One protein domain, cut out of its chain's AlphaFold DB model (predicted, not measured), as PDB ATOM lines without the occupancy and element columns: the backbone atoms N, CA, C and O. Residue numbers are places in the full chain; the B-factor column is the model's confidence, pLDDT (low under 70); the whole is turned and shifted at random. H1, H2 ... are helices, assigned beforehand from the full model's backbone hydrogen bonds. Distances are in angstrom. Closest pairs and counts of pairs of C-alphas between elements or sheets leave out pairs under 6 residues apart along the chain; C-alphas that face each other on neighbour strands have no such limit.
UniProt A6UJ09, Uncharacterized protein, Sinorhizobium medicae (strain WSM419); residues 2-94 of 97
ATOM      1  N   LYS A   2     138.898 167.817 151.802       93.38
ATOM      2  CA  LYS A   2     138.992 167.897 153.287       93.38
ATOM      3  C   LYS A   2     137.930 168.789 153.944       93.38
ATOM      4  O   LYS A   2     137.320 168.373 154.919       93.38
ATOM      5  N   THR A   3     137.682 169.970 153.379       96.12
ATOM      6  CA  THR A   3     136.610 170.882 153.813       96.12
ATOM      7  C   THR A   3     135.246 170.190 153.804       96.12
ATOM      8  O   THR A   3     134.553 170.219 154.811       96.12
ATOM      9  N   TYR A   4     134.927 169.486 152.712       96.00
ATOM     10  CA  TYR A   4     133.690 168.717 152.573       96.00
ATOM     11  C   TYR A   4     133.551 167.645 153.660       96.00
ATOM     12  O   TYR A   4     132.518 167.571 154.309       96.00
ATOM     13  N   ILE A   5     134.611 166.869 153.916       97.00
ATOM     14  CA  ILE A   5     134.608 165.839 154.967       97.00
ATOM     15  C   ILE A   5     134.294 166.455 156.338       97.00
ATOM     16  O   ILE A   5     133.434 165.952 157.054       97.00
ATOM     17  N   VAL A   6     134.974 167.550 156.695       97.44
ATOM     18  CA  VAL A   6     134.781 168.233 157.985       97.44
ATOM     19  C   VAL A   6     133.355 168.774 158.112       97.44
ATOM     20  O   VAL A   6     132.729 168.588 159.150       97.44
ATOM     21  N   GLN A   7     132.828 169.398 157.057       96.62
ATOM     22  CA  GLN A   7     131.475 169.956 157.045       96.62
ATOM     23  C   GLN A   7     130.394 168.869 157.108       96.62
ATOM     24  O   GLN A   7     129.466 168.996 157.895       96.62
ATOM     25  N   ALA A   8     130.533 167.778 156.350       95.19
ATOM     26  CA  ALA A   8     129.570 166.676 156.360       95.19
ATOM     27  C   ALA A   8     129.507 165.990 157.737       95.19
ATOM     28  O   ALA A   8     128.430 165.793 158.303       95.19
ATOM     29  N   LEU A   9     130.666 165.736 158.358       96.31
ATOM     30  CA  LEU A   9     130.720 165.236 159.737       96.31
ATOM     31  C   LEU A   9     130.088 166.238 160.718       96.31
ATOM     32  O   LEU A   9     129.333 165.838 161.610       96.31
ATOM     33  N   ALA A  10     130.321 167.541 160.523       95.75
ATOM     34  CA  ALA A  10     129.683 168.623 161.277       95.75
ATOM     35  C   ALA A  10     128.171 168.774 161.017       95.75
ATOM     36  O   ALA A  10     127.510 169.475 161.778       95.75
ATOM     37  N   CYS A  11     127.609 168.076 160.026       94.31
ATOM     38  CA  CYS A  11     126.172 167.966 159.758       94.31
ATOM     39  C   CYS A  11     125.567 166.630 160.234       94.31
ATOM     40  O   CYS A  11     124.441 166.308 159.884       94.31
ATOM     41  N   CYS A  12     126.282 165.881 161.088       90.38
ATOM     42  CA  CYS A  12     125.863 164.580 161.648       90.38
ATOM     43  C   CYS A  12     125.905 163.391 160.673       90.38
ATOM     44  O   CYS A  12     125.424 162.315 161.037       90.38
ATOM     45  N   ASP A  13     126.533 163.515 159.501       91.56
ATOM     46  CA  ASP A  13     126.723 162.351 158.636       91.56
ATOM     47  C   ASP A  13     127.694 161.343 159.262       91.56
ATOM     48  O   ASP A  13     128.705 161.695 159.876       91.56
ATOM     49  N   SER A  14     127.400 160.051 159.094       95.19
ATOM     50  CA  SER A  14     128.302 159.005 159.575       95.19
ATOM     51  C   SER A  14     129.569 158.936 158.710       95.19
ATOM     52  O   SER A  14     129.499 159.137 157.495       95.19
ATOM     53  N   PRO A  15     130.726 158.545 159.273       95.75
ATOM     54  CA  PRO A  15     131.960 158.411 158.504       95.75
ATOM     55  C   PRO A  15     131.854 157.506 157.264       95.75
ATOM     56  O   PRO A  15     132.511 157.767 156.259       95.75
ATOM     57  N   SER A  16     131.016 156.461 157.304       95.56
ATOM     58  CA  SER A  16     130.772 155.587 156.145       95.56
ATOM     59  C   SER A  16     130.009 156.303 155.030       95.56
ATOM     60  O   SER A  16     130.339 156.133 153.858       95.56
ATOM     61  N   VAL A  17     129.011 157.119 155.389       96.00
ATOM     62  CA  VAL A  17     128.236 157.927 154.431       96.00
ATOM     63  C   VAL A  17     129.142 158.963 153.776       96.00
ATOM     64  O   VAL A  17     129.169 159.065 152.553       96.00
ATOM     65  N   VAL A  18     129.957 159.663 154.569       96.31
ATOM     66  CA  VAL A  18     130.899 160.665 154.055       96.31
ATOM     67  C   VAL A  18     131.957 160.030 153.149       96.31
ATOM     68  O   VAL A  18     132.265 160.590 152.104       96.31
ATOM     69  N   ALA A  19     132.488 158.850 153.488       96.62
ATOM     70  CA  ALA A  19     133.434 158.137 152.626       96.62
ATOM     71  C   ALA A  19     132.818 157.770 151.262       96.62
ATOM     72  O   ALA A  19     133.426 158.021 150.219       96.62
ATOM     73  N   ALA A  20     131.588 157.244 151.258       95.19
ATOM     74  CA  ALA A  20     130.862 156.936 150.027       95.19
ATOM     75  C   ALA A  20     130.577 158.199 149.196       95.19
ATOM     76  O   ALA A  20     130.762 158.194 147.978       95.19
ATOM     77  N   ALA A  21     130.185 159.294 149.851       93.06
ATOM     78  CA  ALA A  21     129.953 160.573 149.195       93.06
ATOM     79  C   ALA A  21     131.245 161.155 148.602       93.06
ATOM     80  O   ALA A  21     131.241 161.610 147.467       93.06
ATOM     81  N   VAL A  22     132.382 161.059 149.297       95.38
ATOM     82  CA  VAL A  22     133.682 161.497 148.760       95.38
ATOM     83  C   VAL A  22     134.076 160.699 147.518       95.38
ATOM     84  O   VAL A  22     134.540 161.289 146.542       95.38
ATOM     85  N   LYS A  23     133.844 159.383 147.516       94.31
ATOM     86  CA  LYS A  23     134.080 158.543 146.338       94.31
ATOM     87  C   LYS A  23     133.193 158.949 145.162       94.31
ATOM     88  O   LYS A  23     133.676 158.991 144.036       94.31
ATOM     89  N   LYS A  24     131.926 159.281 145.423       92.50
ATOM     90  CA  LYS A  24     130.974 159.736 144.401       92.50
ATOM     91  C   LYS A  24     131.323 161.121 143.840       92.50
ATOM     92  O   LYS A  24     131.373 161.277 142.629       92.50
ATOM     93  N   GLU A  25     131.564 162.098 144.709       91.12
ATOM     94  CA  GLU A  25     131.724 163.516 144.343       91.12
ATOM     95  C   GLU A  25     133.142 163.860 143.860       91.12
ATOM     96  O   GLU A  25     133.330 164.768 143.058       91.12
ATOM     97  N   TYR A  26     134.162 163.152 144.357       92.31
ATOM     98  CA  TYR A  26     135.571 163.463 144.082       92.31
ATOM     99  C   TYR A  26     136.346 162.303 143.444       92.31
ATOM    100  O   TYR A  26     137.546 162.446 143.212       92.31
ATOM    101  N   GLY A  27     135.717 161.145 143.206       94.25
ATOM    102  CA  GLY A  27     136.383 159.958 142.651       94.25
ATOM    103  C   GLY A  27     137.457 159.346 143.561       94.25
ATOM    104  O   GLY A  27     138.205 158.471 143.130       94.25
ATOM    105  N   ALA A  28     137.564 159.806 144.811       95.56
ATOM    106  CA  ALA A  28     138.620 159.418 145.737       95.56
ATOM    107  C   ALA A  28     138.139 158.324 146.695       95.56
ATOM    108  O   ALA A  28     137.172 158.518 147.434       95.56
ATOM    109  N   ASP A  29     138.838 157.188 146.719       95.69
ATOM    110  CA  ASP A  29     138.575 156.132 147.695       95.69
ATOM    111  C   ASP A  29     139.267 156.469 149.022       95.69
ATOM    112  O   ASP A  29     140.496 156.458 149.130       95.69
ATOM    113  N   VAL A  30     138.475 156.838 150.029       96.12
ATOM    114  CA  VAL A  30     138.959 157.193 151.366       96.12
ATOM    115  C   VAL A  30     138.408 156.213 152.387       96.12
ATOM    116  O   VAL A  30     137.221 155.891 152.392       96.12
ATOM    117  N   SER A  31     139.267 155.748 153.293       97.56
ATOM    118  CA  SER A  31     138.827 154.839 154.346       97.56
ATOM    119  C   SER A  31     137.946 155.555 155.366       97.56
ATOM    120  O   SER A  31     138.107 156.747 155.652       97.56
ATOM    121  N   ARG A  32     137.044 154.797 155.997       96.31
ATOM    122  CA  ARG A  32     136.215 155.305 157.093       96.31
ATOM    123  C   ARG A  32     137.065 155.870 158.237       96.31
ATOM    124  O   ARG A  32     136.720 156.900 158.804       96.31
ATOM    125  N   GLN A  33     138.188 155.222 158.555       96.12
ATOM    126  CA  GLN A  33     139.100 155.664 159.614       96.12
ATOM    127  C   GLN A  33     139.758 157.010 159.279       96.12
ATOM    128  O   GLN A  33     139.919 157.854 160.159       96.12
ATOM    129  N   LEU A  34     140.108 157.237 158.006       96.06
ATOM    130  CA  LEU A  34     140.636 158.526 157.558       96.06
ATOM    131  C   LEU A  34     139.574 159.622 157.677       96.06
ATOM    132  O   LEU A  34     139.882 160.741 158.071       96.06
ATOM    133  N   VAL A  35     138.322 159.312 157.359       97.44
ATOM    134  CA  VAL A  35     137.210 160.245 157.558       97.44
ATOM    135  C   VAL A  35     137.027 160.562 159.050       97.44
ATOM    136  O   VAL A  35     136.972 161.733 159.411       97.44
ATOM    137  N   GLU A  36     137.042 159.558 159.933       96.44
ATOM    138  CA  GLU A  36     136.943 159.744 161.394       96.44
ATOM    139  C   GLU A  36     138.037 160.657 161.971       96.44
ATOM    140  O   GLU A  36     137.783 161.382 162.932       96.44
ATOM    141  N   SER A  37     139.238 160.684 161.381       97.06
ATOM    142  CA  SER A  37     140.317 161.572 161.838       97.06
ATOM    143  C   SER A  37     140.047 163.064 161.588       97.06
ATOM    144  O   SER A  37     140.847 163.908 161.991       97.06
ATOM    145  N   HIS A  38     138.963 163.401 160.884       96.88
ATOM    146  CA  HIS A  38     138.530 164.771 160.609       96.88
ATOM    147  C   HIS A  38     137.358 165.214 161.508       96.88
ATOM    148  O   HIS A  38     136.900 166.346 161.371       96.88
ATOM    149  N   ASP A  39     136.909 164.365 162.442       96.19
ATOM    150  CA  ASP A  39     135.943 164.718 163.491       96.19
ATOM    151  C   ASP A  39     136.681 165.049 164.806       96.19
ATOM    152  O   ASP A  39     137.266 164.151 165.425       96.19
ATOM    153  N   PRO A  40     136.657 166.310 165.282       96.25
ATOM    154  CA  PRO A  40     137.338 166.707 166.513       96.25
ATOM    155  C   PRO A  40     136.748 166.084 167.786       96.25
ATOM    156  O   PRO A  40     137.430 166.068 168.809       96.25
ATOM    157  N   ASN A  41     135.529 165.537 167.738       94.06
ATOM    158  CA  ASN A  41     134.897 164.857 168.872       94.06
ATOM    159  C   ASN A  41     135.342 163.393 169.011       94.06
ATOM    160  O   ASN A  41     134.966 162.711 169.967       94.06
ATOM    161  N   LYS A  42     136.123 162.869 168.058       93.75
ATOM    162  CA  LYS A  42     136.659 161.504 168.094       93.75
ATOM    163  C   LYS A  42     138.114 161.510 168.533       93.75
ATOM    164  O   LYS A  42     138.887 162.404 168.198       93.75
ATOM    165  N   LYS A  43     138.539 160.426 169.191       95.12
ATOM    166  CA  LYS A  43     139.948 160.216 169.570       95.12
ATOM    167  C   LYS A  43     140.894 160.331 168.364       95.12
ATOM    168  O   LYS A  43     141.958 160.937 168.482       95.12
ATOM    169  N   ALA A  44     140.474 159.812 167.205       93.12
ATOM    170  CA  ALA A  44     141.213 159.894 165.945       93.12
ATOM    171  C   ALA A  44     141.417 161.337 165.434       93.12
ATOM    172  O   ALA A  44     142.386 161.589 164.725       93.12
ATOM    173  N   GLY A  45     140.549 162.286 165.807       93.06
ATOM    174  CA  GLY A  45     140.650 163.705 165.449       93.06
ATOM    175  C   GLY A  45     141.293 164.594 166.519       93.06
ATOM    176  O   GLY A  45     141.316 165.816 166.369       93.06
ATOM    177  N   SER A  46     141.854 164.026 167.592       92.88
ATOM    178  CA  SER A  46     142.508 164.798 168.668       92.88
ATOM    179  C   SER A  46     143.592 165.758 168.146       92.88
ATOM    180  O   SER A  46     143.620 166.933 168.531       92.88
ATOM    181  N   GLY A  47     144.418 165.286 167.206       93.94
ATOM    182  CA  GLY A  47     145.491 166.046 166.552       93.94
ATOM    183  C   GLY A  47     145.045 166.957 165.402       93.94
ATOM    184  O   GLY A  47     145.889 167.506 164.694       93.94
ATOM    185  N   LEU A  48     143.738 167.119 165.176       95.62
ATOM    186  CA  LEU A  48     143.226 167.935 164.081       95.62
ATOM    187  C   LEU A  48     143.627 169.413 164.264       95.62
ATOM    188  O   LEU A  48     143.475 169.992 165.342       95.62
ATOM    189  N   ALA A  49     144.145 170.034 163.200       97.31
ATOM    190  CA  ALA A  49     144.588 171.427 163.239       97.31
ATOM    191  C   ALA A  49     143.438 172.382 163.603       97.31
ATOM    192  O   ALA A  49     142.303 172.188 163.164       97.31
ATOM    193  N   ARG A  50     143.752 173.462 164.338       97.00
ATOM    194  CA  ARG A  50     142.769 174.433 164.859       97.00
ATOM    195  C   ARG A  50     141.775 174.912 163.798       97.00
ATOM    196  O   ARG A  50     140.583 174.894 164.061       97.00
ATOM    197  N   LYS A  51     142.243 175.236 162.586       97.50
ATOM    198  CA  LYS A  51     141.380 175.702 161.483       97.50
ATOM    199  C   LYS A  51     140.221 174.753 161.156       97.50
ATOM    200  O   LYS A  51     139.133 175.203 160.833       97.50
ATOM    201  N   TRP A  52     140.448 173.442 161.244       97.69
ATOM    202  CA  TRP A  52     139.422 172.444 160.946       97.69
ATOM    203  C   TRP A  52     138.480 172.231 162.128       97.69
ATOM    204  O   TRP A  52     137.302 171.987 161.907       97.69
ATOM    205  N   LYS A  53     138.981 172.372 163.365       97.69
ATOM    206  CA  LYS A  53     138.141 172.382 164.573       97.69
ATOM    207  C   LYS A  53     137.172 173.564 164.539       97.69
ATOM    208  O   LYS A  53     135.974 173.361 164.666       97.69
ATOM    209  N   THR A  54     137.684 174.758 164.239       97.81
ATOM    210  CA  THR A  54     136.876 175.973 164.076       97.81
ATOM    211  C   THR A  54     135.825 175.807 162.979       97.81
ATOM    212  O   THR A  54     134.648 176.000 163.248       97.81
ATOM    213  N   LEU A  55     136.211 175.339 161.783       97.50
ATOM    214  CA  LEU A  55     135.250 175.078 160.706       97.50
ATOM    215  C   LEU A  55     134.161 174.074 161.125       97.50
ATOM    216  O   LEU A  55     132.994 174.252 160.779       97.50
ATOM    217  N   PHE A  56     134.536 173.011 161.841       97.75
ATOM    218  CA  PHE A  56     133.590 172.009 162.330       97.75
ATOM    219  C   PHE A  56     132.585 172.621 163.309       97.75
ATOM    220  O   PHE A  56     131.384 172.416 163.164       97.75
ATOM    221  N   GLU A  57     133.069 173.374 164.296       97.19
ATOM    222  CA  GLU A  57     132.245 174.025 165.317       97.19
ATOM    223  C   GLU A  57     131.292 175.055 164.702       97.19
ATOM    224  O   GLU A  57     130.100 175.039 165.003       97.19
ATOM    225  N   GLU A  58     131.790 175.895 163.792       97.62
ATOM    226  CA  GLU A  58     130.986 176.881 163.063       97.62
ATOM    227  C   GLU A  58     129.894 176.200 162.231       97.62
ATOM    228  O   GLU A  58     128.719 176.534 162.364       97.62
ATOM    229  N   THR A  59     130.258 175.184 161.442       96.25
ATOM    230  CA  THR A  59     129.297 174.445 160.607       96.25
ATOM    231  C   THR A  59     128.239 173.749 161.464       96.25
ATOM    232  O   THR A  59     127.049 173.818 161.163       96.25
ATOM    233  N   ARG A  60     128.654 173.115 162.570       95.38
ATOM    234  CA  ARG A  60     127.749 172.451 163.516       95.38
ATOM    235  C   ARG A  60     126.771 173.441 164.131       95.38
ATOM    236  O   ARG A  60     125.588 173.128 164.243       95.38
ATOM    237  N   LYS A  61     127.265 174.605 164.553       94.50
ATOM    238  CA  LYS A  61     126.445 175.658 165.147       94.50
ATOM    239  C   LYS A  61     125.370 176.114 164.162       94.50
ATOM    240  O   LYS A  61     124.197 176.052 164.508       94.50
ATOM    241  N   THR A  62     125.755 176.455 162.933       92.06
ATOM    242  CA  THR A  62     124.804 176.856 161.886       92.06
ATOM    243  C   THR A  62     123.784 175.755 161.593       92.06
ATOM    244  O   THR A  62     122.590 176.027 161.554       92.06
ATOM    245  N   PHE A  63     124.217 174.495 161.478       90.12
ATOM    246  CA  PHE A  63     123.307 173.369 161.245       90.12
ATOM    247  C   PHE A  63     122.258 173.212 162.357       90.12
ATOM    248  O   PHE A  63     121.083 172.956 162.082       90.12
ATOM    249  N   LEU A  64     122.665 173.360 163.621       88.38
ATOM    250  CA  LEU A  64     121.760 173.275 164.768       88.38
ATOM    251  C   LEU A  64     120.818 174.482 164.850       88.38
ATOM    252  O   LEU A  64     119.642 174.296 165.154       88.38
ATOM    253  N   GLU A  65     121.305 175.688 164.559       88.75
ATOM    254  CA  GLU A  65     120.493 176.910 164.504       88.75
ATOM    255  C   GLU A  65     119.422 176.812 163.408       88.75
ATOM    256  O   GLU A  65     118.238 177.006 163.690       88.75
ATOM    257  N   ASP A  66     119.797 176.399 162.195       83.81
ATOM    258  CA  ASP A  66     118.863 176.179 161.086       83.81
ATOM    259  C   ASP A  66     117.828 175.098 161.429       83.81
ATOM    260  O   ASP A  66     116.626 175.263 161.202       83.81
ATOM    261  N   SER A  67     118.278 174.000 162.044       81.88
ATOM    262  CA  SER A  67     117.396 172.919 162.491       81.88
ATOM    263  C   SER A  67     116.414 173.385 163.571       81.88
ATOM    264  O   SER A  67     115.242 173.006 163.541       81.88
ATOM    265  N   ALA A  68     116.856 174.233 164.503       81.25
ATOM    266  CA  ALA A  68     116.010 174.810 165.545       81.25
ATOM    267  C   ALA A  68     114.970 175.780 164.962       81.25
ATOM    268  O   ALA A  68     113.797 175.716 165.335       81.25
ATOM    269  N   ILE A  69     115.361 176.617 163.994       79.69
ATOM    270  CA  ILE A  69     114.441 177.506 163.267       79.69
ATOM    271  C   ILE A  69     113.353 176.682 162.570       79.69
ATOM    272  O   ILE A  69     112.164 176.998 162.682       79.69
ATOM    273  N   ILE A  70     113.734 175.594 161.890       79.50
ATOM    274  CA  ILE A  70     112.782 174.666 161.270       79.50
ATOM    275  C   ILE A  70     111.870 174.066 162.345       79.50
ATOM    276  O   ILE A  70     110.658 174.081 162.169       79.50
ATOM    277  N   ALA A  71     112.403 173.580 163.464       78.50
ATOM    278  CA  ALA A  71     111.604 172.938 164.511       78.50
ATOM    279  C   ALA A  71     110.513 173.853 165.102       78.50
ATOM    280  O   ALA A  71     109.400 173.387 165.340       78.50
ATOM    281  N   ILE A  72     110.812 175.140 165.293       80.75
ATOM    282  CA  ILE A  72     109.882 176.135 165.854       80.75
ATOM    283  C   ILE A  72     108.852 176.609 164.807       80.75
ATOM    284  O   ILE A  72     107.763 177.068 165.154       80.75
ATOM    285  N   SER A  73     109.164 176.483 163.514       81.06
ATOM    286  CA  SER A  73     108.319 176.980 162.424       81.06
ATOM    287  C   SER A  73     107.038 176.146 162.204       81.06
ATOM    288  O   SER A  73     107.055 174.923 162.368       81.06
ATOM    289  N   PRO A  74     105.930 176.754 161.719       85.75
ATOM    290  CA  PRO A  74     104.716 176.023 161.341       85.75
ATOM    291  C   PRO A  74     104.969 174.931 160.286       85.75
ATOM    292  O   PRO A  74     105.816 175.086 159.402       85.75
ATOM    293  N   GLN A  75     104.184 173.847 160.312       85.31
ATOM    294  CA  GLN A  75     104.389 172.655 159.469       85.31
ATOM    295  C   GLN A  75     104.507 172.958 157.963       85.31
ATOM    296  O   GLN A  75     105.401 172.434 157.299       85.31
ATOM    297  N   ALA A  76     103.653 173.828 157.417       81.81
ATOM    298  CA  ALA A  76     103.699 174.199 155.999       81.81
ATOM    299  C   ALA A  76     105.010 174.912 155.615       81.81
ATOM    300  O   ALA A  76     105.525 174.726 154.512       81.81
ATOM    301  N   VAL A  77     105.575 175.705 156.530       82.62
ATOM    302  CA  VAL A  77     106.857 176.396 156.333       82.62
ATOM    303  C   VAL A  77     108.008 175.395 156.388       82.62
ATOM    304  O   VAL A  77     108.887 175.437 155.527       82.62
ATOM    305  N   ARG A  78     107.961 174.446 157.333       83.69
ATOM    306  CA  ARG A  78     108.938 173.349 157.445       83.69
ATOM    307  C   ARG A  78     109.013 172.514 156.173       83.69
ATOM    308  O   ARG A  78     110.106 172.300 155.663       83.69
ATOM    309  N   LEU A  79     107.866 172.089 155.637       85.00
ATOM    310  CA  LEU A  79     107.814 171.278 154.417       85.00
ATOM    311  C   LEU A  79     108.414 172.025 153.218       85.00
ATOM    312  O   LEU A  79     109.234 171.470 152.498       85.00
ATOM    313  N   ARG A  80     108.082 173.312 153.054       83.38
ATOM    314  CA  ARG A  80     108.662 174.156 151.995       83.38
ATOM    315  C   ARG A  80     110.167 174.374 152.176       83.38
ATOM    316  O   ARG A  80     110.892 174.438 151.190       83.38
ATOM    317  N   ALA A  81     110.649 174.515 153.411       81.25
ATOM    318  CA  ALA A  81     112.078 174.633 153.690       81.25
ATOM    319  C   ALA A  81     112.828 173.335 153.353       81.25
ATOM    320  O   ALA A  81     113.815 173.399 152.627       81.25
ATOM    321  N   LEU A  82     112.316 172.179 153.793       81.69
ATOM    322  CA  LEU A  82     112.870 170.862 153.459       81.69
ATOM    323  C   LEU A  82     112.873 170.610 151.951       81.69
ATOM    324  O   LEU A  82     113.871 170.139 151.421       81.69
ATOM    325  N   GLN A  83     111.800 170.983 151.254       82.06
ATOM    326  CA  GLN A  83     111.726 170.847 149.803       82.06
ATOM    327  C   GLN A  83     112.770 171.721 149.099       82.06
ATOM    328  O   GLN A  83     113.516 171.212 148.276       82.06
ATOM    329  N   ARG A  84     112.940 172.987 149.509       82.19
ATOM    330  CA  ARG A  84     114.016 173.846 148.980       82.19
ATOM    331  C   ARG A  84     115.414 173.317 149.291       82.19
ATOM    332  O   ARG A  84     116.328 173.514 148.497       82.19
ATOM    333  N   MET A  85     115.614 172.701 150.457       77.88
ATOM    334  CA  MET A  85     116.888 172.066 150.807       77.88
ATOM    335  C   MET A  85     117.150 170.839 149.930       77.88
ATOM    336  O   MET A  85     118.266 170.694 149.441       77.88
ATOM    337  N   ALA A  86     116.132 170.011 149.680       77.44
ATOM    338  CA  ALA A  86     116.216 168.880 148.761       77.44
ATOM    339  C   ALA A  86     116.512 169.348 147.328       77.44
ATOM    340  O   ALA A  86     117.480 168.889 146.737       77.44
ATOM    341  N   GLU A  87     115.790 170.348 146.819       75.75
ATOM    342  CA  GLU A  87     116.009 170.938 145.490       75.75
ATOM    343  C   GLU A  87     117.421 171.530 145.350       75.75
ATOM    344  O   GLU A  87     118.086 171.360 144.327       75.75
ATOM    345  N   LYS A  88     117.924 172.208 146.391       72.31
ATOM    346  CA  LYS A  88     119.308 172.706 146.424       72.31
ATOM    347  C   LYS A  88     120.328 171.575 146.461       72.31
ATOM    348  O   LYS A  88     121.351 171.701 145.801       72.31
ATOM    349  N   ALA A  89     120.075 170.503 147.208       68.88
ATOM    350  CA  ALA A  89     120.952 169.335 147.258       68.88
ATOM    351  C   ALA A  89     120.985 168.603 145.908       68.88
ATOM    352  O   ALA A  89     122.058 168.266 145.420       68.88
ATOM    353  N   GLU A  90     119.832 168.440 145.258       70.62
ATOM    354  CA  GLU A  90     119.712 167.893 143.903       70.62
ATOM    355  C   GLU A  90     120.432 168.769 142.871       70.62
ATOM    356  O   GLU A  90     121.130 168.259 141.995       70.62
ATOM    357  N   THR A  91     120.322 170.094 143.001       63.66
ATOM    358  CA  THR A  91     121.012 171.045 142.118       63.66
ATOM    359  C   THR A  91     122.522 171.063 142.374       63.66
ATOM    360  O   THR A  91     123.301 171.115 141.428       63.66
ATOM    361  N   ALA A  92     122.960 170.975 143.633       59.22
ATOM    362  CA  ALA A  92     124.373 170.911 144.005       59.22
ATOM    363  C   ALA A  92     125.038 169.595 143.572       59.22
ATOM    364  O   ALA A  92     126.220 169.593 143.243       59.22
ATOM    365  N   MET A  93     124.281 168.495 143.515       56.75
ATOM    366  CA  MET A  93     124.736 167.205 142.985       56.75
ATOM    367  C   MET A  93     124.783 167.179 141.441       56.75
ATOM    368  O   MET A  93     125.222 166.198 140.843       56.75
ATOM    369  N   ARG A  94     124.356 168.259 140.774       48.59
ATOM    370  CA  ARG A  94     124.367 168.407 139.315       48.59
ATOM    371  C   ARG A  94     125.471 169.374 138.873       48.59
ATOM    372  O   ARG A  94     125.194 170.482 138.426       48.59
TER     373      ARG A  94
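This is residues 2 to 94 of the 97 residues of an uncharacterized protein of Sinorhizobium medicae (strain WSM419) (UniProt A6UJ09). One long helix, H4, makes the longest axis, with a small head of H1, H2 and H3 at one end, where H1 packs on H4. At the other end H5 folds back as the second arm of an open V, and its residues 83 to 92 stick out free. The printed part has 93 residues with five named helices, H1 to H5 in chain order, and no named strand: all helix. It is only just compact, close to loose, with a radius of gyration of the C-alphas of 14.8 A, and spans 43 by 27 by 18 A.

Start with H1, residues 2 to 10, and H2, residues 15 to 26: they form a helical hairpin and touch, closest at the C-alphas of Ile 5 and Val 18, 6.4 A apart, opposite ways at 37 degrees, only just a steep tilt. Next find H3, residues 32 to 36, which H2 touches with residues 15 to 19 alone; the closest C-alphas, of Pro 15 and Arg 32, are 5.5 A apart. H4, residues 50 to 72, touches H1, closest at the C-alphas of Ala 10 and Arg 60, 4.8 A apart, the same way at a steep tilt of 41 degrees. H4 and H5, residues 75 to 92, form a helical hairpin, opposite ways at a steep tilt of 38 degrees, and touch through residues 70 to 71 and 77 to 81 alone; the C-alphas of Ile 70 and Arg 78 are closest, 5.6 A apart. H5 is apart from H1, H2 and H3. In each of the five helices every O i to N i+4 pair is within hydrogen-bond range.

Find C-alpha 2 at (138.992, 167.897, 153.287), where H1 begins its 12.3 A; H2 then runs 15.7 A and H3 6.2 A. From C-alpha 50 at (142.769, 174.433, 164.859) H4 runs 32.9 A, and H5 runs 25.3 A to C-alpha 92 at (124.373, 170.911, 144.005).

The farthest C-alphas, of Gly 47 and Ala 76, are 43.9 A apart. The printed part has no cut, and the link from H3 to H4 is long, 13 residues. Look for pLDDT under 70 at residue 89 and residues 91 to 94.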